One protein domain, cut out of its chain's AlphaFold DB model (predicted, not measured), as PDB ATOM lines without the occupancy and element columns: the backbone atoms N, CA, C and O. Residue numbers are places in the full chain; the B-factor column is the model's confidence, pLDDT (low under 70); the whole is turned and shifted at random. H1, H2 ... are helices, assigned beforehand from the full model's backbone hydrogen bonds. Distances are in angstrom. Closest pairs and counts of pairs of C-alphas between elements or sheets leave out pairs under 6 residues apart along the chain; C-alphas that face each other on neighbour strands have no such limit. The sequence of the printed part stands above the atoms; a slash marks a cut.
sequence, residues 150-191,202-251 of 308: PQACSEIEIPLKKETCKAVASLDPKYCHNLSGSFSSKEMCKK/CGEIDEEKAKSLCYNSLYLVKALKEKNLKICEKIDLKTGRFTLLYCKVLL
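AT A GLANCE: This is residues 150 to 191 and 202 to 251 of the 308 residues of an uncharacterized protein of Firmicutes bacterium (UniProt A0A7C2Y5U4). Picture long H4 in the middle of a row, with H2 along one side and H6 along the other, both running its way; short H3 packs on H2 and H4, H5 on H4 and H6, H1 on H2. The 92 printed residues include six named helices, H1 to H6 in order, and no named strand: all helix, compact, radius of gyration of the C-alphas 12.9 A, spans 32 by 31 by 20 A.

IN THESE COORDINATES: Find C-alpha 152 at (-35.159, -29.617, 24.439), where H1, residues 152 to 155, begins. Then come H2, 159 to 170, H3, 174 to 177, H4, 207 to 226, 28.0 A long, H5, 229 to 232, and H6, 237 to 251, ending at (-37.116, -36.967, -2.292).

HOW THE PARTS SIT: The hub H4 touches H2, closest C-alphas Val 168 and Leu 218, 4.8 A, and H6, closest Leu 220 and Cys 247, 5.7 A. O i to N i+4 pairs are within hydrogen-bond range throughout H2 and H4, 9 of 11 in H6; H1, H3 and H5 are too short.

THE WHOLE: Residues 192 to 201 are cut out, C-alphas 191 and 202 standing 7.9 A apart; pLDDT is under 70 at 185 to 191 and 202 to 203.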
ATOM      1  N   PRO A 150     -36.240 -34.699  22.254       96.69
ATOM      2  CA  PRO A 150     -37.565 -34.174  22.550       96.69
ATOM      3  C   PRO A 150     -37.626 -33.410  23.883       96.69
ATOM      4  O   PRO A 150     -38.604 -32.696  24.107       96.69
ATOM      5  N   GLN A 151     -36.638 -33.539  24.781       96.81
ATOM      6  CA  GLN A 151     -36.636 -32.797  26.046       96.81
ATOM      7  C   GLN A 151     -36.335 -31.316  25.813       96.81
ATOM      8  O   GLN A 151     -37.005 -30.483  26.427       96.81
ATOM      9  N   ALA A 152     -35.451 -30.992  24.862       95.75
ATOM     10  CA  ALA A 152     -35.159 -29.617  24.439       95.75
ATOM     11  C   ALA A 152     -36.411 -28.850  23.966       95.75
ATOM     12  O   ALA A 152     -36.515 -27.638  24.136       95.75
ATOM     13  N   CYS A 153     -37.430 -29.551  23.456       96.38
ATOM     14  CA  CYS A 153     -38.713 -28.942  23.094       96.38
ATOM     15  C   CYS A 153     -39.505 -28.401  24.301       96.38
ATOM     16  O   CYS A 153     -40.516 -27.726  24.115       96.38
ATOM     17  N   SER A 154     -39.111 -28.712  25.541       94.75
ATOM     18  CA  SER A 154     -39.841 -28.300  26.750       94.75
ATOM     19  C   SER A 154     -39.805 -26.794  26.995       94.75
ATOM     20  O   SER A 154     -40.743 -26.290  27.614       94.75
ATOM     21  N   GLU A 155     -38.782 -26.116  26.463       93.50
ATOM     22  CA  GLU A 155     -38.584 -24.658  26.493       93.50
ATOM     23  C   GLU A 155     -39.576 -23.896  25.599       93.50
ATOM     24  O   GLU A 155     -39.701 -22.679  25.691       93.50
ATOM     25  N   ILE A 156     -40.298 -24.600  24.722       92.88
ATOM     26  CA  ILE A 156     -41.283 -23.990  23.833       92.88
ATOM     27  C   ILE A 156     -42.581 -23.742  24.603       92.88
ATOM     28  O   ILE A 156     -43.248 -24.683  25.028       92.88
ATOM     29  N   GLU A 157     -42.971 -22.476  24.741       91.38
ATOM     30  CA  GLU A 157     -44.183 -22.089  25.478       91.38
ATOM     31  C   GLU A 157     -45.476 -22.377  24.703       91.38
ATOM     32  O   GLU A 157     -46.495 -22.713  25.302       91.38
ATOM     33  N   ILE A 158     -45.441 -22.292  23.368       88.94
ATOM     34  CA  ILE A 158     -46.623 -22.483  22.519       88.94
ATOM     35  C   ILE A 158     -46.979 -23.975  22.446       88.94
ATOM     36  O   ILE A 158     -46.228 -24.735  21.823       88.94
ATOM     37  N   PRO A 159     -48.132 -24.419  22.998       90.19
ATOM     38  CA  PRO A 159     -48.442 -25.843  23.149       90.19
ATOM     39  C   PRO A 159     -48.399 -26.628  21.834       90.19
ATOM     40  O   PRO A 159     -47.798 -27.698  21.768       90.19
ATOM     41  N   LEU A 160     -48.959 -26.060  20.759       90.25
ATOM     42  CA  LEU A 160     -48.948 -26.689  19.438       90.25
ATOM     43  C   LEU A 160     -47.523 -26.900  18.911       90.25
ATOM     44  O   LEU A 160     -47.185 -27.990  18.449       90.25
ATOM     45  N   LYS A 161     -46.664 -25.879  19.008       91.19
ATOM     46  CA  LYS A 161     -45.265 -25.974  18.570       91.19
ATOM     47  C   LYS A 161     -44.457 -26.916  19.461       91.19
ATOM     48  O   LYS A 161     -43.653 -27.683  18.940       91.19
ATOM     49  N   LYS A 162     -44.704 -26.912  20.773       94.25
ATOM     50  CA  LYS A 162     -44.065 -27.806  21.746       94.25
ATOM     51  C   LYS A 162     -44.336 -29.271  21.435       94.25
ATOM     52  O   LYS A 162     -43.395 -30.047  21.284       94.25
ATOM     53  N   GLU A 163     -45.603 -29.659  21.316       95.25
ATOM     54  CA  GLU A 163     -45.958 -31.057  21.060       95.25
ATOM     55  C   GLU A 163     -45.572 -31.485  19.639       95.25
ATOM     56  O   GLU A 163     -45.069 -32.593  19.459       95.25
ATOM     57  N   THR A 164     -45.663 -30.585  18.650       94.75
ATOM     58  CA  THR A 164     -45.123 -30.842  17.302       94.75
ATOM     59  C   THR A 164     -43.614 -31.076  17.343       94.75
ATOM     60  O   THR A 164     -43.131 -32.058  16.789       94.75
ATOM     61  N   CYS A 165     -42.856 -30.232  18.047       96.81
ATOM     62  CA  CYS A 165     -41.415 -30.405  18.223       96.81
ATOM     63  C   CYS A 165     -41.093 -31.768  18.844       96.81
ATOM     64  O   CYS A 165     -40.278 -32.508  18.297       96.81
ATOM     65  N   LYS A 166     -41.777 -32.146  19.935       97.94
ATOM     66  CA  LYS A 166     -41.577 -33.450  20.583       97.94
ATOM     67  C   LYS A 166     -41.888 -34.604  19.641       97.94
ATOM     68  O   LYS A 166     -41.085 -35.535  19.559       97.94
ATOM     69  N   ALA A 167     -43.010 -34.537  18.918       97.69
ATOM     70  CA  ALA A 167     -43.400 -35.545  17.937       97.69
ATOM     71  C   ALA A 167     -42.303 -35.739  16.889       97.69
ATOM     72  O   ALA A 167     -41.858 -36.854  16.641       97.69
ATOM     73  N   VAL A 168     -41.818 -34.639  16.318       97.31
ATOM     74  CA  VAL A 168     -40.846 -34.650  15.225       97.31
ATOM     75  C   VAL A 168     -39.446 -35.059  15.702       97.31
ATOM     76  O   VAL A 168     -38.777 -35.854  15.039       97.31
ATOM     77  N   ALA A 169     -38.995 -34.562  16.858       97.06
ATOM     78  CA  ALA A 169     -37.680 -34.880  17.415       97.06
ATOM     79  C   ALA A 169     -37.562 -36.357  17.819       97.06
ATOM     80  O   ALA A 169     -36.541 -36.988  17.545       97.06
ATOM     81  N   SER A 170     -38.626 -36.921  18.400       97.56
ATOM     82  CA  SER A 170     -38.691 -38.337  18.793       97.56
ATOM     83  C   SER A 170     -39.171 -39.284  17.687       97.56
ATOM     84  O   SER A 170     -39.041 -40.497  17.832       97.56
ATOM     85  N   LEU A 171     -39.718 -38.747  16.589       97.06
ATOM     86  CA  LEU A 171     -40.466 -39.488  15.563       97.06
ATOM     87  C   LEU A 171     -41.655 -40.300  16.121       97.06
ATOM     88  O   LEU A 171     -42.026 -41.331  15.554       97.06
ATOM     89  N   ASP A 172     -42.265 -39.831  17.212       97.44
ATOM     90  CA  ASP A 172     -43.342 -40.521  17.922       97.44
ATOM     91  C   ASP A 172     -44.697 -39.803  17.732       97.44
ATOM     92  O   ASP A 172     -44.876 -38.669  18.195       97.44
ATOM     93  N   PRO A 173     -45.688 -40.447  17.085       96.88
ATOM     94  CA  PRO A 173     -47.000 -39.850  16.846       96.88
ATOM     95  C   PRO A 173     -47.812 -39.589  18.124       96.88
ATOM     96  O   PRO A 173     -48.754 -38.796  18.082       96.88
ATOM     97  N   LYS A 174     -47.466 -40.196  19.273       96.75
ATOM     98  CA  LYS A 174     -48.218 -40.000  20.525       96.75
ATOM     99  C   LYS A 174     -48.298 -38.532  20.944       96.75
ATOM    100  O   LYS A 174     -49.311 -38.106  21.484       96.75
ATOM    101  N   TYR A 175     -47.262 -37.744  20.655       96.12
ATOM    102  CA  TYR A 175     -47.245 -36.321  20.990       96.12
ATOM    103  C   TYR A 175     -48.254 -35.528  20.150       96.12
ATOM    104  O   TYR A 175     -48.908 -34.632  20.675       96.12
ATOM    105  N   CYS A 176     -48.486 -35.916  18.891       94.94
ATOM    106  CA  CYS A 176     -49.577 -35.340  18.106       94.94
ATOM    107  C   CYS A 176     -50.946 -35.736  18.676       94.94
ATOM    108  O   CYS A 176     -51.848 -34.908  18.726       94.94
ATOM    109  N   HIS A 177     -51.115 -36.971  19.162       94.56
ATOM    110  CA  HIS A 177     -52.364 -37.391  19.810       94.56
ATOM    111  C   HIS A 177     -52.692 -36.605  21.090       94.56
ATOM    112  O   HIS A 177     -53.875 -36.417  21.373       94.56
ATOM    113  N   ASN A 178     -51.674 -36.128  21.814       91.75
ATOM    114  CA  ASN A 178     -51.825 -35.364  23.058       91.75
ATOM    115  C   ASN A 178     -52.329 -33.928  22.857       91.75
ATOM    116  O   ASN A 178     -52.648 -33.257  23.836       91.75
ATOM    117  N   LEU A 179     -52.391 -33.434  21.617       90.31
ATOM    118  CA  LEU A 179     -53.010 -32.144  21.328       90.31
ATOM    119  C   LEU A 179     -54.513 -32.226  21.630       90.31
ATOM    120  O   LEU A 179     -55.207 -33.086  21.093       90.31
ATOM    121  N   SER A 180     -55.014 -31.333  22.481       87.00
ATOM    122  CA  SER A 180     -56.436 -31.238  22.829       87.00
ATOM    123  C   SER A 180     -56.873 -29.784  22.979       87.00
ATOM    124  O   SER A 180     -56.119 -28.989  23.545       87.00
ATOM    125  N   GLY A 181     -58.093 -29.460  22.549       84.50
ATOM    126  CA  GLY A 181     -58.662 -28.107  22.647       84.50
ATOM    127  C   GLY A 181     -58.441 -27.239  21.403       84.50
ATOM    128  O   GLY A 181     -58.112 -27.748  20.332       84.50
ATOM    129  N   SER A 182     -58.665 -25.926  21.536       79.00
ATOM    130  CA  SER A 182     -58.418 -24.954  20.467       79.00
ATOM    131  C   SER A 182     -57.040 -24.305  20.604       79.00
ATOM    132  O   SER A 182     -56.534 -24.077  21.705       79.00
ATOM    133  N   PHE A 183     -56.409 -24.016  19.465       82.88
ATOM    134  CA  PHE A 183     -55.076 -23.419  19.417       82.88
ATOM    135  C   PHE A 183     -55.110 -22.112  18.634       82.88
ATOM    136  O   PHE A 183     -55.712 -22.023  17.567       82.88
ATOM    137  N   SER A 184     -54.419 -21.089  19.131       76.94
ATOM    138  CA  SER A 184     -54.246 -19.845  18.382       76.94
ATOM    139  C   SER A 184     -53.361 -20.095  17.162       76.94
ATOM    140  O   SER A 184     -52.179 -20.414  17.292       76.94
ATOM    141  N   SER A 185     -53.911 -19.885  15.968       66.62
ATOM    142  CA  SER A 185     -53.138 -19.875  14.723       66.62
ATOM    143  C   SER A 185     -52.458 -18.535  14.462       66.62
ATOM    144  O   SER A 185     -51.724 -18.427  13.486       66.62
ATOM    145  N   LYS A 186     -52.641 -17.507  15.309       63.41
ATOM    146  CA  LYS A 186     -52.122 -16.143  15.060       63.41
ATOM    147  C   LYS A 186     -50.620 -16.105  14.768       63.41
ATOM    148  O   LYS A 186     -50.174 -15.269  13.987       63.41
ATOM    149  N   GLU A 187     -49.846 -17.011  15.358       53.12
ATOM    150  CA  GLU A 187     -48.405 -17.105  15.106       53.12
ATOM    151  C   GLU A 187     -48.040 -17.830  13.804       53.12
ATOM    152  O   GLU A 187     -46.966 -17.580  13.254       53.12
ATOM    153  N   MET A 188     -48.924 -18.700  13.303       51.47
ATOM    154  CA  MET A 188     -48.782 -19.415  12.028       51.47
ATOM    155  C   MET A 188     -49.412 -18.648  10.851       51.47
ATOM    156  O   MET A 188     -48.943 -18.749   9.725       51.47
ATOM    157  N   CYS A 189     -50.431 -17.827  11.109       53.53
ATOM    158  CA  CYS A 189     -51.269 -17.157  10.114       53.53
ATOM    159  C   CYS A 189     -50.811 -15.729   9.754       53.53
ATOM    160  O   CYS A 189     -51.645 -14.854   9.511       53.53
ATOM    161  N   LYS A 190     -49.507 -15.420   9.713       45.84
ATOM    162  CA  LYS A 190     -49.066 -14.066   9.314       45.84
ATOM    163  C   LYS A 190     -49.473 -13.738   7.857       45.84
ATOM    164  O   LYS A 190     -48.743 -14.028   6.923       45.84
ATOM    165  N   LYS A 191     -50.615 -13.036   7.730       35.78
ATOM    166  CA  LYS A 191     -51.148 -12.225   6.609       35.78
ATOM    167  C   LYS A 191     -51.383 -12.936   5.266       35.78
ATOM    168  O   LYS A 191     -50.695 -12.667   4.290       35.78
ATOM    169  N   CYS A 202     -57.089 -16.565  10.327       53.72
ATOM    170  CA  CYS A 202     -56.154 -16.112  11.348       53.72
ATOM    171  C   CYS A 202     -56.903 -16.049  12.698       53.72
ATOM    172  O   CYS A 202     -57.295 -14.977  13.153       53.72
ATOM    173  N   GLY A 203     -57.157 -17.204  13.307       66.88
ATOM    174  CA  GLY A 203     -58.049 -17.367  14.452       66.88
ATOM    175  C   GLY A 203     -57.708 -18.598  15.284       66.88
ATOM    176  O   GLY A 203     -56.551 -19.014  15.357       66.88
ATOM    177  N   GLU A 204     -58.705 -19.171  15.941       77.94
ATOM    178  CA  GLU A 204     -58.552 -20.461  16.605       77.94
ATOM    179  C   GLU A 204     -58.639 -21.585  15.572       77.94
ATOM    180  O   GLU A 204     -59.531 -21.589  14.726       77.94
ATOM    181  N   ILE A 205     -57.704 -22.528  15.628       84.25
ATOM    182  CA  ILE A 205     -57.829 -23.803  14.928       84.25
ATOM    183  C   ILE A 205     -58.324 -24.855  15.908       84.25
ATOM    184  O   ILE A 205     -57.939 -24.864  17.082       84.25
ATOM    185  N   ASP A 206     -59.191 -25.726  15.409       87.69
ATOM    186  CA  ASP A 206     -59.684 -26.859  16.170       87.69
ATOM    187  C   ASP A 206     -58.598 -27.926  16.383       87.69
ATOM    188  O   ASP A 206     -57.498 -27.901  15.815       87.69
ATOM    189  N   GLU A 207     -58.928 -28.877  17.250       91.12
ATOM    190  CA  GLU A 207     -58.061 -29.989  17.611       91.12
ATOM    191  C   GLU A 207     -57.693 -30.864  16.402       91.12
ATOM    192  O   GLU A 207     -56.549 -31.304  16.285       91.12
ATOM    193  N   GLU A 208     -58.640 -31.111  15.490       90.00
ATOM    194  CA  GLU A 208     -58.430 -31.948  14.304       90.00
ATOM    195  C   GLU A 208     -57.356 -31.338  13.398       90.00
ATOM    196  O   GLU A 208     -56.393 -32.006  13.008       90.00
ATOM    197  N   LYS A 209     -57.468 -30.037  13.124       87.25
ATOM    198  CA  LYS A 209     -56.516 -29.288  12.310       87.25
ATOM    199  C   LYS A 209     -55.154 -29.180  12.985       87.25
ATOM    200  O   LYS A 209     -54.134 -29.371  12.321       87.25
ATOM    201  N   ALA A 210     -55.114 -28.935  14.296       90.00
ATOM    202  CA  ALA A 210     -53.871 -28.908  15.064       90.00
ATOM    203  C   ALA A 210     -53.133 -30.258  15.010       90.00
ATOM    204  O   ALA A 210     -51.928 -30.302  14.741       90.00
ATOM    205  N   LYS A 211     -53.861 -31.368  15.186       92.94
ATOM    206  CA  LYS A 211     -53.325 -32.726  15.021       92.94
ATOM    207  C   LYS A 211     -52.793 -32.945  13.613       92.94
ATOM    208  O   LYS A 211     -51.679 -33.444  13.469       92.94
ATOM    209  N   SER A 212     -53.549 -32.543  12.595       91.12
ATOM    210  CA  SER A 212     -53.145 -32.708  11.198       91.12
ATOM    211  C   SER A 212     -51.827 -31.981  10.889       91.12
ATOM    212  O   SER A 212     -50.889 -32.587  10.373       91.12
ATOM    213  N   LEU A 213     -51.674 -30.726  11.332       90.00
ATOM    214  CA  LEU A 213     -50.426 -29.960  11.190       90.00
ATOM    215  C   LEU A 213     -49.224 -30.638  11.878       90.00
ATOM    216  O   LEU A 213     -48.121 -30.681  11.318       90.00
ATOM    217  N   CYS A 214     -49.439 -31.206  13.069       94.75
ATOM    218  CA  CYS A 214     -48.415 -31.970  13.781       94.75
ATOM    219  C   CYS A 214     -48.000 -33.219  12.987       94.75
ATOM    220  O   CYS A 214     -46.808 -33.445  12.758       94.75
ATOM    221  N   TYR A 215     -48.976 -33.995  12.502       96.44
ATOM    222  CA  TYR A 215     -48.729 -35.194  11.701       96.44
ATOM    223  C   TYR A 215     -47.992 -34.894  10.399       96.44
ATOM    224  O   TYR A 215     -47.050 -35.607  10.059       96.44
ATOM    225  N   ASN A 216     -48.356 -33.820   9.705       95.12
ATOM    226  CA  ASN A 216     -47.687 -33.400   8.476       95.12
ATOM    227  C   ASN A 216     -46.197 -33.125   8.711       95.12
ATOM    228  O   ASN A 216     -45.350 -33.617   7.965       95.12
ATOM    229  N   SER A 217     -45.873 -32.402   9.788       96.19
ATOM    230  CA  SER A 217     -44.486 -32.122  10.179       96.19
ATOM    231  C   SER A 217     -43.724 -33.406  10.530       96.19
ATOM    232  O   SER A 217     -42.591 -33.607  10.085       96.19
ATOM    233  N   LEU A 218     -44.360 -34.313  11.284       97.31
ATOM    234  CA  LEU A 218     -43.798 -35.620  11.630       97.31
ATOM    235  C   LEU A 218     -43.499 -36.450  10.376       97.31
ATOM    236  O   LEU A 218     -42.398 -36.987  10.245       97.31
ATOM    237  N   TYR A 219     -44.453 -36.553   9.450       97.94
ATOM    238  CA  TYR A 219     -44.293 -37.347   8.235       97.94
ATOM    239  C   TYR A 219     -43.259 -36.762   7.282       97.94
ATOM    240  O   TYR A 219     -42.493 -37.540   6.722       97.94
ATOM    241  N   LEU A 220     -43.158 -35.435   7.160       97.38
ATOM    242  CA  LEU A 220     -42.075 -34.798   6.412       97.38
ATOM    243  C   LEU A 220     -40.706 -35.232   6.948       97.38
ATOM    244  O   LEU A 220     -39.893 -35.778   6.207       97.38
ATOM    245  N   VAL A 221     -40.446 -35.033   8.242       97.19
ATOM    246  CA  VAL A 221     -39.128 -35.350   8.815       97.19
ATOM    247  C   VAL A 221     -38.850 -36.847   8.785       97.19
ATOM    248  O   VAL A 221     -37.723 -37.254   8.494       97.19
ATOM    249  N   LYS A 222     -39.865 -37.678   9.032       97.50
ATOM    250  CA  LYS A 222     -39.747 -39.130   8.911       97.50
ATOM    251  C   LYS A 222     -39.393 -39.544   7.480       97.50
ATOM    252  O   LYS A 222     -38.462 -40.321   7.294       97.50
ATOM    253  N   ALA A 223     -40.070 -38.983   6.477       97.75
ATOM    254  CA  ALA A 223     -39.795 -39.246   5.067       97.75
ATOM    255  C   ALA A 223     -38.372 -38.834   4.673       97.75
ATOM    256  O   ALA A 223     -37.685 -39.610   4.014       97.75
ATOM    257  N   LEU A 224     -37.912 -37.654   5.107       96.12
ATOM    258  CA  LEU A 224     -36.555 -37.169   4.837       96.12
ATOM    259  C   LEU A 224     -35.489 -38.060   5.494       96.12
ATOM    260  O   LEU A 224     -34.519 -38.435   4.838       96.12
ATOM    261  N   LYS A 225     -35.683 -38.449   6.762       94.62
ATOM    262  CA  LYS A 225     -34.754 -39.332   7.492       94.62
ATOM    263  C   LYS A 225     -34.690 -40.736   6.885       94.62
ATOM    264  O   LYS A 225     -33.605 -41.294   6.765       94.62
ATOM    265  N   GLU A 226     -35.834 -41.296   6.500       96.25
ATOM    266  CA  GLU A 226     -35.928 -42.639   5.911       96.25
ATOM    267  C   GLU A 226     -35.708 -42.653   4.390       96.25
ATOM    268  O   GLU A 226     -35.671 -43.724   3.789       96.25
ATOM    269  N   LYS A 227     -35.571 -41.478   3.757       96.56
ATOM    270  CA  LYS A 227     -35.508 -41.296   2.297       96.56
ATOM    271  C   LYS A 227     -36.634 -42.036   1.563       96.56
ATOM    272  O   LYS A 227     -36.414 -42.668   0.531       96.56
ATOM    273  N   ASN A 228     -37.847 -41.976   2.111       97.38
ATOM    274  CA  ASN A 228     -38.980 -42.773   1.650       97.38
ATOM    275  C   ASN A 228     -40.144 -41.893   1.186       97.38
ATOM    276  O   ASN A 228     -40.934 -41.397   1.991       97.38
ATOM    277  N   LEU A 229     -40.287 -41.772  -0.137       96.31
ATOM    278  CA  LEU A 229     -41.329 -40.964  -0.774       96.31
ATOM    279  C   LEU A 229     -42.754 -41.420  -0.409       96.31
ATOM    280  O   LEU A 229     -43.649 -40.585  -0.313       96.31
ATOM    281  N   LYS A 230     -42.974 -42.713  -0.120       96.75
ATOM    282  CA  LYS A 230     -44.301 -43.224   0.281       96.75
ATOM    283  C   LYS A 230     -44.772 -42.654   1.619       96.75
ATOM    284  O   LYS A 230     -45.962 -42.649   1.907       96.75
ATOM    285  N   ILE A 231     -43.858 -42.175   2.465       97.69
ATOM    286  CA  ILE A 231     -44.228 -41.531   3.733       97.69
ATOM    287  C   ILE A 231     -44.804 -40.140   3.479       97.69
ATOM    288  O   ILE A 231     -45.721 -39.743   4.194       97.69
ATOM    289  N   CYS A 232     -44.349 -39.444   2.430       95.38
ATOM    290  CA  CYS A 232     -44.936 -38.169   2.029       95.38
ATOM    291  C   CYS A 232     -46.436 -38.310   1.735       95.38
ATOM    292  O   CYS A 232     -47.197 -37.414   2.064       95.38
ATOM    293  N   GLU A 233     -46.891 -39.447   1.197       93.44
ATOM    294  CA  GLU A 233     -48.311 -39.703   0.887       93.44
ATOM    295  C   GLU A 233     -49.229 -39.713   2.121       93.44
ATOM    296  O   GLU A 233     -50.448 -39.680   1.976       93.44
ATOM    297  N   LYS A 234     -48.661 -39.747   3.336       95.06
ATOM    298  CA  LYS A 234     -49.407 -39.637   4.597       95.06
ATOM    299  C   LYS A 234     -49.660 -38.194   5.035       95.06
ATOM    300  O   LYS A 234     -50.405 -37.991   5.989       95.06
ATOM    301  N   ILE A 235     -49.020 -37.216   4.394       90.50
ATOM    302  CA  ILE A 235     -49.244 -35.797   4.668       90.50
ATOM    303  C   ILE A 235     -50.652 -35.444   4.187       90.50
ATOM    304  O   ILE A 235     -50.982 -35.628   3.014       90.50
ATOM    305  N   ASP A 236     -51.473 -34.939   5.102       85.81
ATOM    306  CA  ASP A 236     -52.818 -34.469   4.810       85.81
ATOM    307  C   ASP A 236     -52.750 -33.270   3.864       85.81
ATOM    308  O   ASP A 236     -52.190 -32.222   4.185       85.81
ATOM    309  N   LEU A 237     -53.364 -33.406   2.696       77.88
ATOM    310  CA  LEU A 237     -53.391 -32.361   1.681       77.88
ATOM    311  C   LEU A 237     -54.155 -31.117   2.140       77.88
ATOM    312  O   LEU A 237     -53.781 -30.011   1.755       77.88
ATOM    313  N   LYS A 238     -55.189 -31.261   2.985       78.19
ATOM    314  CA  LYS A 238     -56.004 -30.119   3.430       78.19
ATOM    315  C   LYS A 238     -55.162 -29.107   4.203       78.19
ATOM    316  O   LYS A 238     -55.267 -27.911   3.965       78.19
ATOM    317  N   THR A 239     -54.322 -29.590   5.112       80.81
ATOM    318  CA  THR A 239     -53.536 -28.737   6.019       80.81
ATOM    319  C   THR A 239     -52.039 -28.720   5.707       80.81
ATOM    320  O   THR A 239     -51.313 -27.879   6.229       80.81
ATOM    321  N   GLY A 240     -51.561 -29.626   4.854       84.19
ATOM    322  CA  GLY A 240     -50.143 -29.883   4.604       84.19
ATOM    323  C   GLY A 240     -49.751 -29.887   3.134       84.19
ATOM    324  O   GLY A 240     -48.683 -30.402   2.817       84.19
ATOM    325  N   ARG A 241     -50.551 -29.322   2.216       86.12
ATOM    326  CA  ARG A 241     -50.241 -29.334   0.769       86.12
ATOM    327  C   ARG A 241     -48.812 -28.885   0.431       86.12
ATOM    328  O   ARG A 241     -48.144 -29.505  -0.389       86.12
ATOM    329  N   PHE A 242     -48.312 -27.839   1.089       88.62
ATOM    330  CA  PHE A 242     -46.967 -27.320   0.836       88.62
ATOM    331  C   PHE A 242     -45.889 -28.153   1.530       88.62
ATOM    332  O   PHE A 242     -44.825 -28.383   0.967       88.62
ATOM    333  N   THR A 243     -46.198 -28.705   2.705       91.69
ATOM    334  CA  THR A 243     -45.366 -29.723   3.352       91.69
ATOM    335  C   THR A 243     -45.203 -30.948   2.445       91.69
ATOM    336  O   THR A 243     -44.099 -31.473   2.315       91.69
ATOM    337  N   LEU A 244     -46.275 -31.370   1.763       91.88
ATOM    338  CA  LEU A 244     -46.234 -32.447   0.777       91.88
ATOM    339  C   LEU A 244     -45.372 -32.069  -0.427       91.88
ATOM    340  O   LEU A 244     -44.554 -32.889  -0.844       91.88
ATOM    341  N   LEU A 245     -45.531 -30.854  -0.968       93.38
ATOM    342  CA  LEU A 245     -44.685 -30.346  -2.050       93.38
ATOM    343  C   LEU A 245     -43.206 -30.455  -1.672       93.38
ATOM    344  O   LEU A 245     -42.440 -31.080  -2.402       93.38
ATOM    345  N   TYR A 246     -42.816 -29.910  -0.518       95.06
ATOM    346  CA  TYR A 246     -41.436 -29.961  -0.044       95.06
ATOM    347  C   TYR A 246     -40.944 -31.400   0.119       95.06
ATOM    348  O   TYR A 246     -39.871 -31.741  -0.372       95.06
ATOM    349  N   CYS A 247     -41.750 -32.268   0.734       96.50
ATOM    350  CA  CYS A 247     -41.423 -33.683   0.909       96.50
ATOM    351  C   CYS A 247     -41.153 -34.374  -0.435       96.50
ATOM    352  O   CYS A 247     -40.133 -35.043  -0.601       96.50
ATOM    353  N   LYS A 248     -42.044 -34.176  -1.416       96.00
ATOM    354  CA  LYS A 248     -41.919 -34.766  -2.753       96.00
ATOM    355  C   LYS A 248     -40.719 -34.203  -3.506       96.00
ATOM    356  O   LYS A 248     -39.948 -34.981  -4.048       96.00
ATOM    357  N   VAL A 249     -40.535 -32.884  -3.526       97.12
ATOM    358  CA  VAL A 249     -39.419 -32.232  -4.229       97.12
ATOM    359  C   VAL A 249     -38.074 -32.697  -3.675       97.12
ATOM    360  O   VAL A 249     -37.187 -33.046  -4.444       97.12
ATOM    361  N   LEU A 250     -37.932 -32.779  -2.353       97.06
ATOM    362  CA  LEU A 250     -36.676 -33.172  -1.711       97.06
ATOM    363  C   LEU A 250     -36.319 -34.657  -1.880       97.06
ATOM    364  O   LEU A 250     -35.151 -35.017  -1.746       97.06
ATOM    365  N   LEU A 251     -37.304 -35.518  -2.155       97.00
ATOM    366  CA  LEU A 251     -37.116 -36.967  -2.292       97.00
ATOM    367  C   LEU A 251     -37.296 -37.492  -3.725       97.00
ATOM    368  O   LEU A 251     -37.065 -38.674  -3.973       97.00
TER     369      LEU A 251